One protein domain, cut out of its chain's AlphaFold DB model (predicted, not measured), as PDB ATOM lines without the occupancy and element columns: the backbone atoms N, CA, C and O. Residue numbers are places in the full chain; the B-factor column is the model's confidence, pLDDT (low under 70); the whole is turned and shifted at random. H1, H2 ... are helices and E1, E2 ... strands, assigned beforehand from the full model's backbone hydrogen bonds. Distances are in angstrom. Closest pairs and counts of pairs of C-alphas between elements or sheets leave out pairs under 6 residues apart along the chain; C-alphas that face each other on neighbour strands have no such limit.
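AT A GLANCE: This is residues 154 to 245 of the 313 residues of an uncharacterized protein of Olsenella sp. oral taxon 807 (UniProt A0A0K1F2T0). A helical hairpin, H1 and H2, covers one face of a small antiparallel strand hairpin, E1 and E2, with H2 nearer E1 and H1 nearer E2. Residues 217 to 218 pair briefly with E1. The printed part has 92 residues, under half in named elements, ordered H1, H2, E1, E2; the class is mixed. It is compact, radius of gyration of the C-alphas 13.2 A, but elongated, spanning 39 by 23 by 22 A.

HOW THE PARTS SIT: E1, residues 224 to 228, and E2, residues 236 to 240, are antiparallel at 157 degrees; N 225 and O 239, 3.0 A apart, are within hydrogen-bond range. H2, residues 182 to 196, comes closest to E1 at the C-alphas of Ala 186 and Ile 225, 7.4 A. H1, residues 155 to 172, touches H2 with residues 164 to 172 alone, closest at C-alphas Ile 168 and Val 189, 6.5 A. They run opposite ways at a shallow tilt of 34 degrees, only just short of steep. H1 and E2 are near each other, with 9 C-alpha pairs within 10 A. In H1 and H2 every O i to N i+4 pair is within hydrogen-bond range.

IN THESE COORDINATES: H1 runs 25.3 A from C-alpha 155 at (332.166, 221.990, 55.650); H2 measures 21.2 A. E1 measures 13.7 A; E2, 13.6 A, ends at C-alpha 240, (323.169, 236.770, 74.020).

THE WHOLE: The farthest C-alphas, Ser 207 and Asp 245, are 39.9 A apart. The printed part has no cut; the link H2 to E1 is long, 27 residues. pLDDT is under 70 at residues 199 to 207, 232 to 233 and 243 to 245.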
ATOM      1  N   THR A 154     336.358 223.552  57.658       75.94
ATOM      2  CA  THR A 154     335.800 222.512  56.794       75.94
ATOM      3  C   THR A 154     334.271 222.586  56.779       75.94
ATOM      4  O   THR A 154     333.646 223.025  57.748       75.94
ATOM      5  N   ASP A 155     333.636 222.088  55.714       80.44
ATOM      6  CA  ASP A 155     332.166 221.990  55.650       80.44
ATOM      7  C   ASP A 155     331.592 221.158  56.811       80.44
ATOM      8  O   ASP A 155     330.503 221.443  57.307       80.44
ATOM      9  N   ALA A 156     332.338 220.149  57.275       79.50
ATOM     10  CA  ALA A 156     331.966 219.343  58.432       79.50
ATOM     11  C   ALA A 156     331.964 220.176  59.724       79.50
ATOM     12  O   ALA A 156     330.986 220.135  60.468       79.50
ATOM     13  N   GLU A 157     333.009 220.972  59.972       83.31
ATOM     14  CA  GLU A 157     333.067 221.879  61.127       83.31
ATOM     15  C   GLU A 157     331.958 222.931  61.074       83.31
ATOM     16  O   GLU A 157     331.276 223.149  62.074       83.31
ATOM     17  N   LEU A 158     331.707 223.521  59.900       86.19
ATOM     18  CA  LEU A 158     330.598 224.458  59.710       86.19
ATOM     19  C   LEU A 158     329.237 223.793  59.970       86.19
ATOM     20  O   LEU A 158     328.363 224.407  60.579       86.19
ATOM     21  N   GLY A 159     329.061 222.534  59.562       85.88
ATOM     22  CA  GLY A 159     327.861 221.748  59.847       85.88
ATOM     23  C   GLY A 159     327.662 221.472  61.342       85.88
ATOM     24  O   GLY A 159     326.543 221.592  61.847       85.88
ATOM     25  N   LEU A 160     328.738 221.158  62.070       85.50
ATOM     26  CA  LEU A 160     328.698 220.973  63.527       85.50
ATOM     27  C   LEU A 160     328.327 222.280  64.237       85.50
ATOM     28  O   LEU A 160     327.443 222.284  65.094       85.50
ATOM     29  N   MET A 161     328.940 223.398  63.838       89.12
ATOM     30  CA  MET A 161     328.625 224.721  64.386       89.12
ATOM     31  C   MET A 161     327.164 225.099  64.128       89.12
ATOM     32  O   MET A 161     326.455 225.477  65.056       89.12
ATOM     33  N   ALA A 162     326.679 224.902  62.898       90.25
ATOM     34  CA  ALA A 162     325.288 225.168  62.540       90.25
ATOM     35  C   ALA A 162     324.295 224.319  63.353       90.25
ATOM     36  O   ALA A 162     323.209 224.787  63.687       90.25
ATOM     37  N   THR A 163     324.668 223.086  63.700       90.12
ATOM     38  CA  THR A 163     323.846 222.201  64.537       90.12
ATOM     39  C   THR A 163     323.703 222.745  65.960       90.12
ATOM     40  O   THR A 163     322.597 222.787  66.500       90.12
ATOM     41  N   VAL A 164     324.805 223.210  66.558       91.38
ATOM     42  CA  VAL A 164     324.789 223.865  67.875       91.38
ATOM     43  C   VAL A 164     323.949 225.143  67.828       91.38
ATOM     44  O   VAL A 164     323.085 225.341  68.683       91.38
ATOM     45  N   ASP A 165     324.150 225.974  66.805       91.31
ATOM     46  CA  ASP A 165     323.414 227.227  66.630       91.31
ATOM     47  C   ASP A 165     321.907 226.980  66.491       91.31
ATOM     48  O   ASP A 165     321.103 227.702  67.085       91.31
ATOM     49  N   GLN A 166     321.513 225.935  65.757       91.75
ATOM     50  CA  GLN A 166     320.112 225.554  65.612       91.75
ATOM     51  C   GLN A 166     319.509 225.109  66.949       91.75
ATOM     52  O   GLN A 166     318.452 225.610  67.324       91.75
ATOM     53  N   ALA A 167     320.199 224.253  67.708       91.12
ATOM     54  CA  ALA A 167     319.724 223.790  69.013       91.12
ATOM     55  C   ALA A 167     319.547 224.945  70.019       91.12
ATOM     56  O   ALA A 167     318.580 224.972  70.785       91.12
ATOM     57  N   ILE A 168     320.452 225.930  70.002       92.06
ATOM     58  CA  ILE A 168     320.316 227.159  70.797       92.06
ATOM     59  C   ILE A 168     319.101 227.966  70.320       92.06
ATOM     60  O   ILE A 168     318.298 228.423  71.137       92.06
ATOM     61  N   SER A 169     318.947 228.123  69.002       92.25
ATOM     62  CA  SER A 169     317.834 228.866  68.404       92.25
ATOM     63  C   SER A 169     316.478 228.269  68.776       92.25
ATOM     64  O   SER A 169     315.575 229.015  69.147       92.25
ATOM     65  N   ASP A 170     316.349 226.943  68.752       91.69
ATOM     66  CA  ASP A 170     315.107 226.234  69.076       91.69
ATOM     67  C   ASP A 170     314.647 226.515  70.515       91.69
ATOM     68  O   ASP A 170     313.459 226.728  70.766       91.69
ATOM     69  N   VAL A 171     315.585 226.601  71.467       92.38
ATOM     70  CA  VAL A 171     315.279 226.993  72.855       92.38
ATOM     71  C   VAL A 171     314.861 228.453  72.941       92.38
ATOM     72  O   VAL A 171     313.874 228.773  73.604       92.38
ATOM     73  N   MET A 172     315.611 229.343  72.290       90.19
ATOM     74  CA  MET A 172     315.376 230.787  72.368       90.19
ATOM     75  C   MET A 172     314.082 231.220  71.667       90.19
ATOM     76  O   MET A 172     313.477 232.215  72.056       90.19
ATOM     77  N   GLN A 173     313.657 230.485  70.639       91.19
ATOM     78  CA  GLN A 173     312.383 230.686  69.944       91.19
ATOM     79  C   GLN A 173     311.213 229.965  70.628       91.19
ATOM     80  O   GLN A 173     310.064 230.125  70.208       91.19
ATOM     81  N   GLY A 174     311.488 229.186  71.677       90.50
ATOM     82  CA  GLY A 174     310.475 228.502  72.464       90.50
ATOM     83  C   GLY A 174     309.460 229.475  73.065       90.50
ATOM     84  O   GLY A 174     309.793 230.586  73.494       90.50
ATOM     85  N   GLU A 175     308.199 229.046  73.115       87.81
ATOM     86  CA  GLU A 175     307.111 229.864  73.642       87.81
ATOM     87  C   GLU A 175     307.424 230.345  75.069       87.81
ATOM     88  O   GLU A 175     307.805 229.576  75.955       87.81
ATOM     89  N   GLY A 176     307.294 231.657  75.280       84.81
ATOM     90  CA  GLY A 176     307.528 232.286  76.576       84.81
ATOM     91  C   GLY A 176     308.996 232.422  76.986       84.81
ATOM     92  O   GLY A 176     309.230 232.901  78.090       84.81
ATOM     93  N   PHE A 177     309.983 232.062  76.149       88.69
ATOM     94  CA  PHE A 177     311.408 232.214  76.485       88.69
ATOM     95  C   PHE A 177     311.770 233.667  76.836       88.69
ATOM     96  O   PHE A 177     312.298 233.922  77.916       88.69
ATOM     97  N   ASP A 178     311.394 234.622  75.981       86.56
ATOM     98  CA  ASP A 178     311.661 236.056  76.182       86.56
ATOM     99  C   ASP A 178     310.952 236.647  77.423       86.56
ATOM    100  O   ASP A 178     311.338 237.708  77.911       86.56
ATOM    101  N   ALA A 179     309.912 235.982  77.940       86.94
ATOM    102  CA  ALA A 179     309.177 236.415  79.131       86.94
ATOM    103  C   ALA A 179     309.799 235.903  80.443       86.94
ATOM    104  O   ALA A 179     309.401 236.338  81.526       86.94
ATOM    105  N   LYS A 180     310.761 234.975  80.366       86.56
ATOM    106  CA  LYS A 180     311.443 234.425  81.540       86.56
ATOM    107  C   LYS A 180     312.427 235.440  82.127       86.56
ATOM    108  O   LYS A 180     313.047 236.195  81.372       86.56
ATOM    109  N   PRO A 181     312.638 235.445  83.454       89.00
ATOM    110  CA  PRO A 181     313.722 236.216  84.048       89.00
ATOM    111  C   PRO A 181     315.081 235.683  83.560       89.00
ATOM    112  O   PRO A 181     315.210 234.507  83.213       89.00
ATOM    113  N   LEU A 182     316.109 236.541  83.542       87.62
ATOM    114  CA  LEU A 182     317.443 236.190  83.028       87.62
ATOM    115  C   LEU A 182     318.020 234.874  83.586       87.62
ATOM    116  O   LEU A 182     318.519 234.091  82.779       87.62
ATOM    117  N   PRO A 183     317.938 234.568  84.901       89.56
ATOM    118  CA  PRO A 183     318.454 233.304  85.427       89.56
ATOM    119  C   PRO A 183     317.785 232.072  84.804       89.56
ATOM    120  O   PRO A 183     318.458 231.080  84.535       89.56
ATOM    121  N   ASP A 184     316.487 232.151  84.506       90.62
ATOM    122  CA  ASP A 184     315.727 231.049  83.911       90.62
ATOM    123  C   ASP A 184     316.023 230.903  82.411       90.62
ATOM    124  O   ASP A 184     316.089 229.782  81.899       90.62
ATOM    125  N   GLN A 185     316.238 232.019  81.702       91.31
ATOM    126  CA  GLN A 185     316.738 231.993  80.322       91.31
ATOM    127  C   GLN A 185     318.130 231.355  80.269       91.31
ATOM    128  O   GLN A 185     318.376 230.459  79.459       91.31
ATOM    129  N   ALA A 186     319.023 231.783  81.166       91.62
ATOM    130  CA  ALA A 186     320.384 231.279  81.241       91.62
ATOM    131  C   ALA A 186     320.413 229.782  81.562       91.62
ATOM    132  O   ALA A 186     321.121 229.026  80.901       91.62
ATOM    133  N   ALA A 187     319.594 229.335  82.519       92.38
ATOM    134  CA  ALA A 187     319.464 227.925  82.866       92.38
ATOM    135  C   ALA A 187     318.971 227.076  81.682       92.38
ATOM    136  O   ALA A 187     319.491 225.984  81.460       92.38
ATOM    137  N   ALA A 188     318.009 227.577  80.898       92.81
ATOM    138  CA  ALA A 188     317.492 226.869  79.727       92.81
ATOM    139  C   ALA A 188     318.551 226.711  78.623       92.81
ATOM    140  O   ALA A 188     318.725 225.610  78.097       92.81
ATOM    141  N   VAL A 189     319.293 227.778  78.307       93.62
ATOM    142  CA  VAL A 189     320.383 227.721  77.318       93.62
ATOM    143  C   VAL A 189     321.522 226.836  77.827       93.62
ATOM    144  O   VAL A 189     321.971 225.946  77.108       93.62
ATOM    145  N   LYS A 190     321.942 227.003  79.088       93.25
ATOM    146  CA  LYS A 190     322.997 226.185  79.700       93.25
ATOM    147  C   LYS A 190     322.649 224.697  79.678       93.25
ATOM    148  O   LYS A 190     323.516 223.890  79.371       93.25
ATOM    149  N   ALA A 191     321.393 224.330  79.933       91.56
ATOM    150  CA  ALA A 191     320.956 222.937  79.875       91.56
ATOM    151  C   ALA A 191     321.125 222.314  78.478       91.56
ATOM    152  O   ALA A 191     321.484 221.140  78.376       91.56
ATOM    153  N   VAL A 192     320.903 223.083  77.405       92.44
ATOM    154  CA  VAL A 192     321.178 222.616  76.037       92.44
ATOM    155  C   VAL A 192     322.672 222.550  75.758       92.44
ATOM    156  O   VAL A 192     323.131 221.537  75.240       92.44
ATOM    157  N   LEU A 193     323.457 223.549  76.160       92.75
ATOM    158  CA  LEU A 193     324.910 223.510  75.957       92.75
ATOM    159  C   LEU A 193     325.572 222.349  76.726       92.75
ATOM    160  O   LEU A 193     326.398 221.632  76.169       92.75
ATOM    161  N   ASP A 194     325.163 222.104  77.976       90.75
ATOM    162  CA  ASP A 194     325.637 220.978  78.794       90.75
ATOM    163  C   ASP A 194     325.268 219.626  78.159       90.75
ATOM    164  O   ASP A 194     326.045 218.670  78.217       90.75
ATOM    165  N   ARG A 195     324.092 219.541  77.523       88.00
ATOM    166  CA  ARG A 195     323.663 218.360  76.767       88.00
ATOM    167  C   ARG A 195     324.531 218.144  75.530       88.00
ATOM    168  O   ARG A 195     324.988 217.027  75.320       88.00
ATOM    169  N   LEU A 196     324.788 219.189  74.747       89.62
ATOM    170  CA  LEU A 196     325.648 219.135  73.557       89.62
ATOM    171  C   LEU A 196     327.117 218.843  73.904       89.62
ATOM    172  O   LEU A 196     327.871 218.356  73.063       89.62
ATOM    173  N   ALA A 197     327.518 219.113  75.145       89.00
ATOM    174  CA  ALA A 197     328.814 218.740  75.694       89.00
ATOM    175  C   ALA A 197     328.872 217.293  76.227       89.00
ATOM    176  O   ALA A 197     329.948 216.807  76.595       89.00
ATOM    177  N   SER A 198     327.732 216.599  76.303       82.50
ATOM    178  CA  SER A 198     327.661 215.211  76.752       82.50
ATOM    179  C   SER A 198     328.109 214.253  75.651       82.50
ATOM    180  O   SER A 198     327.801 214.428  74.478       82.50
ATOM    181  N   SER A 199     328.815 213.196  76.047       66.75
ATOM    182  CA  SER A 199     329.195 212.088  75.160       66.75
ATOM    183  C   SER A 199     328.155 210.963  75.144       66.75
ATOM    184  O   SER A 199     328.448 209.889  74.627       66.75
ATOM    185  N   ASP A 200     326.988 211.168  75.765       64.19
ATOM    186  CA  ASP A 200     325.923 210.168  75.839       64.19
ATOM    187  C   ASP A 200     325.179 210.068  74.490       64.19
ATOM    188  O   ASP A 200     324.442 210.993  74.136       64.19
ATOM    189  N   PRO A 201     325.317 208.954  73.741       51.75
ATOM    190  CA  PRO A 201     324.666 208.768  72.442       51.75
ATOM    191  C   PRO A 201     323.132 208.697  72.534       51.75
ATOM    192  O   PRO A 201     322.448 208.708  71.510       51.75
ATOM    193  N   GLY A 202     322.578 208.564  73.748       51.22
ATOM    194  CA  GLY A 202     321.147 208.410  74.005       51.22
ATOM    195  C   GLY A 202     320.336 209.704  73.959       51.22
ATOM    196  O   GLY A 202     319.108 209.643  74.031       51.22
ATOM    197  N   ILE A 203     320.985 210.864  73.823       50.91
ATOM    198  CA  ILE A 203     320.304 212.152  73.696       50.91
ATOM    199  C   ILE A 203     320.527 212.690  72.276       50.91
ATOM    200  O   ILE A 203     321.570 213.243  71.954       50.91
ATOM    201  N   GLU A 204     319.515 212.510  71.424       52.41
ATOM    202  CA  GLU A 204     319.341 213.238  70.151       52.41
ATOM    203  C   GLU A 204     320.335 212.932  69.009       52.41
ATOM    204  O   GLU A 204     320.534 213.755  68.123       52.41
ATOM    205  N   GLY A 205     320.875 211.712  68.930       55.62
ATOM    206  CA  GLY A 205     321.393 211.179  67.657       55.62
ATOM    207  C   GLY A 205     322.746 211.727  67.183       55.62
ATOM    208  O   GLY A 205     323.124 211.488  66.034       55.62
ATOM    209  N   TYR A 206     323.499 212.409  68.047       58.50
ATOM    210  CA  TYR A 206     324.863 212.850  67.749       58.50
ATOM    211  C   TYR A 206     325.884 211.749  68.063       58.50
ATOM    212  O   TYR A 206     325.806 211.072  69.085       58.50
ATOM    213  N   SER A 207     326.862 211.557  67.173       63.41
ATOM    214  CA  SER A 207     327.897 210.514  67.317       63.41
ATOM    215  C   SER A 207     329.075 210.930  68.214       63.41
ATOM    216  O   SER A 207     329.917 210.101  68.552       63.41
ATOM    217  N   SER A 208     329.145 212.208  68.592       70.88
ATOM    218  CA  SER A 208     330.206 212.819  69.396       70.88
ATOM    219  C   SER A 208     329.700 214.126  70.028       70.88
ATOM    220  O   SER A 208     328.759 214.717  69.492       70.88
ATOM    221  N   PRO A 209     330.305 214.602  71.134       84.62
ATOM    222  CA  PRO A 209     329.967 215.906  71.703       84.62
ATOM    223  C   PRO A 209     330.246 217.032  70.697       84.62
ATOM    224  O   PRO A 209     331.235 216.983  69.968       84.62
ATOM    225  N   LEU A 210     329.377 218.044  70.676       88.88
ATOM    226  CA  LEU A 210     329.481 219.221  69.801       88.88
ATOM    227  C   LEU A 210     330.083 220.441  70.515       88.88
ATOM    228  O   LEU A 210     330.523 221.393  69.872       88.88
ATOM    229  N   ILE A 211     330.130 220.402  71.847       91.00
ATOM    230  CA  ILE A 211     330.710 221.433  72.715       91.00
ATOM    231  C   ILE A 211     331.773 220.792  73.607       91.00
ATOM    232  O   ILE A 211     331.629 219.653  74.055       91.00
ATOM    233  N   VAL A 212     332.853 221.519  73.887       89.25
ATOM    234  CA  VAL A 212     333.903 221.053  74.796       89.25
ATOM    235  C   VAL A 212     333.344 220.960  76.215       89.25
ATOM    236  O   VAL A 212     332.819 221.931  76.769       89.25
ATOM    237  N   LYS A 213     333.466 219.782  76.831       88.69
ATOM    238  CA  LYS A 213     332.974 219.529  78.190       88.69
ATOM    239  C   LYS A 213     333.582 220.506  79.195       88.69
ATOM    240  O   LYS A 213     334.797 220.585  79.331       88.69
ATOM    241  N   GLY A 214     332.719 221.194  79.942       88.62
ATOM    242  CA  GLY A 214     333.126 222.162  80.962       88.62
ATOM    243  C   GLY A 214     333.514 223.543  80.424       88.62
ATOM    244  O   GLY A 214     333.913 224.377  81.223       88.62
ATOM    245  N   SER A 215     333.371 223.800  79.118       91.56
ATOM    246  CA  SER A 215     333.650 225.120  78.522       91.56
ATOM    247  C   SER A 215     332.528 226.147  78.704       91.56
ATOM    248  O   SER A 215     332.713 227.313  78.378       91.56
ATOM    249  N   VAL A 216     331.351 225.722  79.174       92.81
ATOM    250  CA  VAL A 216     330.179 226.595  79.294       92.81
ATOM    251  C   VAL A 216     330.322 227.496  80.516       92.81
ATOM    252  O   VAL A 216     330.269 227.026  81.655       92.81
ATOM    253  N   GLU A 217     330.440 228.796  80.274       90.69
ATOM    254  CA  GLU A 217     330.637 229.825  81.289       90.69
ATOM    255  C   GLU A 217     329.478 230.826  81.283       90.69
ATOM    256  O   GLU A 217     329.039 231.320  80.242       90.69
ATOM    257  N   TYR A 218     328.973 231.127  82.479       89.31
ATOM    258  CA  TYR A 218     327.932 232.121  82.713       89.31
ATOM    259  C   TYR A 218     328.164 232.777  84.071       89.31
ATOM    260  O   TYR A 218     328.288 232.087  85.085       89.31
ATOM    261  N   GLU A 219     328.196 234.106  84.086       86.12
ATOM    262  CA  GLU A 219     328.240 234.902  85.310       86.12
ATOM    263  C   GLU A 219     326.816 235.314  85.707       86.12
ATOM    264  O   GLU A 219     326.006 235.702  84.863       86.12
ATOM    265  N   GLU A 220     326.483 235.221  86.995       79.75
ATOM    266  CA  GLU A 220     325.145 235.558  87.483       79.75
ATOM    267  C   GLU A 220     324.795 237.024  87.174       79.75
ATOM    268  O   GLU A 220     325.490 237.951  87.585       79.75
ATOM    269  N   GLY A 221     323.704 237.237  86.435       75.06
ATOM    270  CA  GLY A 221     323.272 238.568  86.000       75.06
ATOM    271  C   GLY A 221     323.894 239.034  84.680       75.06
ATOM    272  O   GLY A 221     323.504 240.090  84.176       75.06
ATOM    273  N   ALA A 222     324.802 238.257  84.081       83.12
ATOM    274  CA  ALA A 222     325.277 238.515  82.731       83.12
ATOM    275  C   ALA A 222     324.168 238.271  81.702       83.12
ATOM    276  O   ALA A 222     323.295 237.420  81.855       83.12
ATOM    277  N   THR A 223     324.224 239.002  80.594       86.94
ATOM    278  CA  THR A 223     323.349 238.764  79.437       86.94
ATOM    279  C   THR A 223     324.018 237.878  78.396       86.94
ATOM    280  O   THR A 223     323.535 237.800  77.274       86.94
ATOM    281  N   ALA A 224     325.157 237.265  78.715       89.25
ATOM    282  CA  ALA A 224     325.929 236.468  77.779       89.25
ATOM    283  C   ALA A 224     326.369 235.154  78.422       89.25
ATOM    284  O   ALA A 224     326.766 235.130  79.586       89.25
ATOM    285  N   ILE A 225     326.302 234.081  77.640       91.38
ATOM    286  CA  ILE A 225     326.881 232.774  77.954       91.38
ATOM    287  C   ILE A 225     327.971 232.516  76.922       91.38
ATOM    288  O   ILE A 225     327.712 232.697  75.731       91.38
ATOM    289  N   SER A 226     329.154 232.089  77.350       93.06
ATOM    290  CA  SER A 226     330.240 231.648  76.467       93.06
ATOM    291  C   SER A 226     330.420 230.135  76.536       93.06
ATOM    292  O   SER A 226     330.088 229.500  77.534       93.06
ATOM    293  N   PHE A 227     330.910 229.545  75.453       92.81
ATOM    294  CA  PHE A 227     331.237 228.121  75.362       92.81
ATOM    295  C   PHE A 227     332.309 227.898  74.293       92.81
ATOM    296  O   PHE A 227     332.624 228.821  73.547       92.81
ATOM    297  N   GLN A 228     332.846 226.684  74.175       91.94
ATOM    298  CA  GLN A 228     333.786 226.324  73.110       91.94
ATOM    299  C   GLN A 228     333.221 225.188  72.251       91.94
ATOM    300  O   GLN A 228     332.797 224.156  72.777       91.94
ATOM    301  N   TYR A 229     333.216 225.358  70.927       87.88
ATOM    302  CA  TYR A 229     332.829 224.300  69.989       87.88
ATOM    303  C   TYR A 229     333.845 223.152  70.042       87.88
ATOM    304  O   TYR A 229     335.053 223.387  70.096       87.88
ATOM    305  N   ALA A 230     333.373 221.906  69.976       87.00
ATOM    306  CA  ALA A 230     334.223 220.714  69.925       87.00
ATOM    307  C   ALA A 230     334.791 220.477  68.510       87.00
ATOM    308  O   ALA A 230     334.584 219.427  67.907       87.00
ATOM    309  N   ILE A 231     335.490 221.480  67.976       79.44
ATOM    310  CA  ILE A 231     336.217 221.427  66.702       79.44
ATOM    311  C   ILE A 231     337.709 221.669  66.949       79.44
ATOM    312  O   ILE A 231     338.075 222.307  67.941       79.44
ATOM    313  N   GLY A 232     338.574 221.186  66.052       66.38
ATOM    314  CA  GLY A 232     340.034 221.197  66.252       66.38
ATOM    315  C   GLY A 232     340.631 222.593  66.473       66.38
ATOM    316  O   GLY A 232     341.674 222.739  67.098       66.38
ATOM    317  N   ALA A 233     339.928 223.636  66.031       64.38
ATOM    318  CA  ALA A 233     340.371 225.022  66.113       64.38
ATOM    319  C   ALA A 233     340.094 225.738  67.455       64.38
ATOM    320  O   ALA A 233     340.400 226.930  67.555       64.38
ATOM    321  N   GLY A 234     339.498 225.071  68.456       72.56
ATOM    322  CA  GLY A 234     339.274 225.650  69.791       72.56
ATOM    323  C   GLY A 234     338.456 226.947  69.772       72.56
ATOM    324  O   GLY A 234     338.811 227.922  70.433       72.56
ATOM    325  N   ILE A 235     337.397 226.987  68.959       82.00
ATOM    326  CA  ILE A 235     336.615 228.201  68.699       82.00
ATOM    327  C   ILE A 235     335.633 228.488  69.830       82.00
ATOM    328  O   ILE A 235     334.809 227.641  70.173       82.00
ATOM    329  N   ASP A 236     335.677 229.720  70.330       87.38
ATOM    330  CA  ASP A 236     334.730 230.237  71.315       87.38
ATOM    331  C   ASP A 236     333.408 230.636  70.624       87.38
ATOM    332  O   ASP A 236     333.397 231.360  69.625       87.38
ATOM    333  N   GLY A 237     332.291 230.161  71.166       89.75
ATOM    334  CA  GLY A 237     330.928 230.556  70.833       89.75
ATOM    335  C   GLY A 237     330.295 231.379  71.954       89.75
ATOM    336  O   GLY A 237     330.793 231.430  73.083       89.75
ATOM    337  N   GLY A 238     329.176 232.039  71.652       91.19
ATOM    338  CA  GLY A 238     328.456 232.813  72.654       91.19
ATOM    339  C   GLY A 238     326.986 233.034  72.327       91.19
ATOM    340  O   GLY A 238     326.605 233.161  71.165       91.19
ATOM    341  N   VAL A 239     326.165 233.104  73.373       92.25
ATOM    342  CA  VAL A 239     324.721 233.357  73.292       92.25
ATOM    343  C   VAL A 239     324.393 234.635  74.042       92.25
ATOM    344  O   VAL A 239     324.766 234.779  75.204       92.25
ATOM    345  N   LEU A 240     323.667 235.549  73.395       90.44
ATOM    346  CA  LEU A 240     323.169 236.770  74.020       90.44
ATOM    347  C   LEU A 240     321.720 236.569  74.485       90.44
ATOM    348  O   LEU A 240     320.822 236.336  73.674       90.44
ATOM    349  N   LEU A 241     321.494 236.681  75.790       87.69
ATOM    350  CA  LEU A 241     320.186 236.611  76.434       87.69
ATOM    351  C   LEU A 241     319.489 237.973  76.381       87.69
ATOM    352  O   LEU A 241     320.137 239.025  76.432       87.69
ATOM    353  N   LYS A 242     318.154 237.970  76.311       82.44
ATOM    354  CA  LYS A 242     317.375 239.210  76.320       82.44
ATOM    355  C   LYS A 242     316.964 239.549  77.739       82.44
ATOM    356  O   LYS A 242     316.328 238.753  78.422       82.44
ATOM    357  N   ASN A 243     317.252 240.773  78.159       69.88
ATOM    358  CA  ASN A 243     316.644 241.295  79.372       69.88
ATOM    359  C   ASN A 243     315.153 241.553  79.093       69.88
ATOM    360  O   ASN A 243     314.857 242.242  78.109       69.88
ATOM    361  N   PRO A 244     314.214 241.023  79.897       58.97
ATOM    362  CA  PRO A 244     312.810 241.373  79.742       58.97
ATOM    363  C   PRO A 244     312.648 242.890  79.905       58.97
ATOM    364  O   PRO A 244     313.217 243.488  80.820       58.97
ATOM    365  N   ASP A 245     311.909 243.526  78.990       57.66
ATOM    366  CA  ASP A 245     311.604 244.956  79.088       57.66
ATOM    367  C   ASP A 245     310.882 245.200  80.427       57.66
ATOM    368  O   ASP A 245     309.824 244.600  80.650       57.66
TER     369      ASP A 245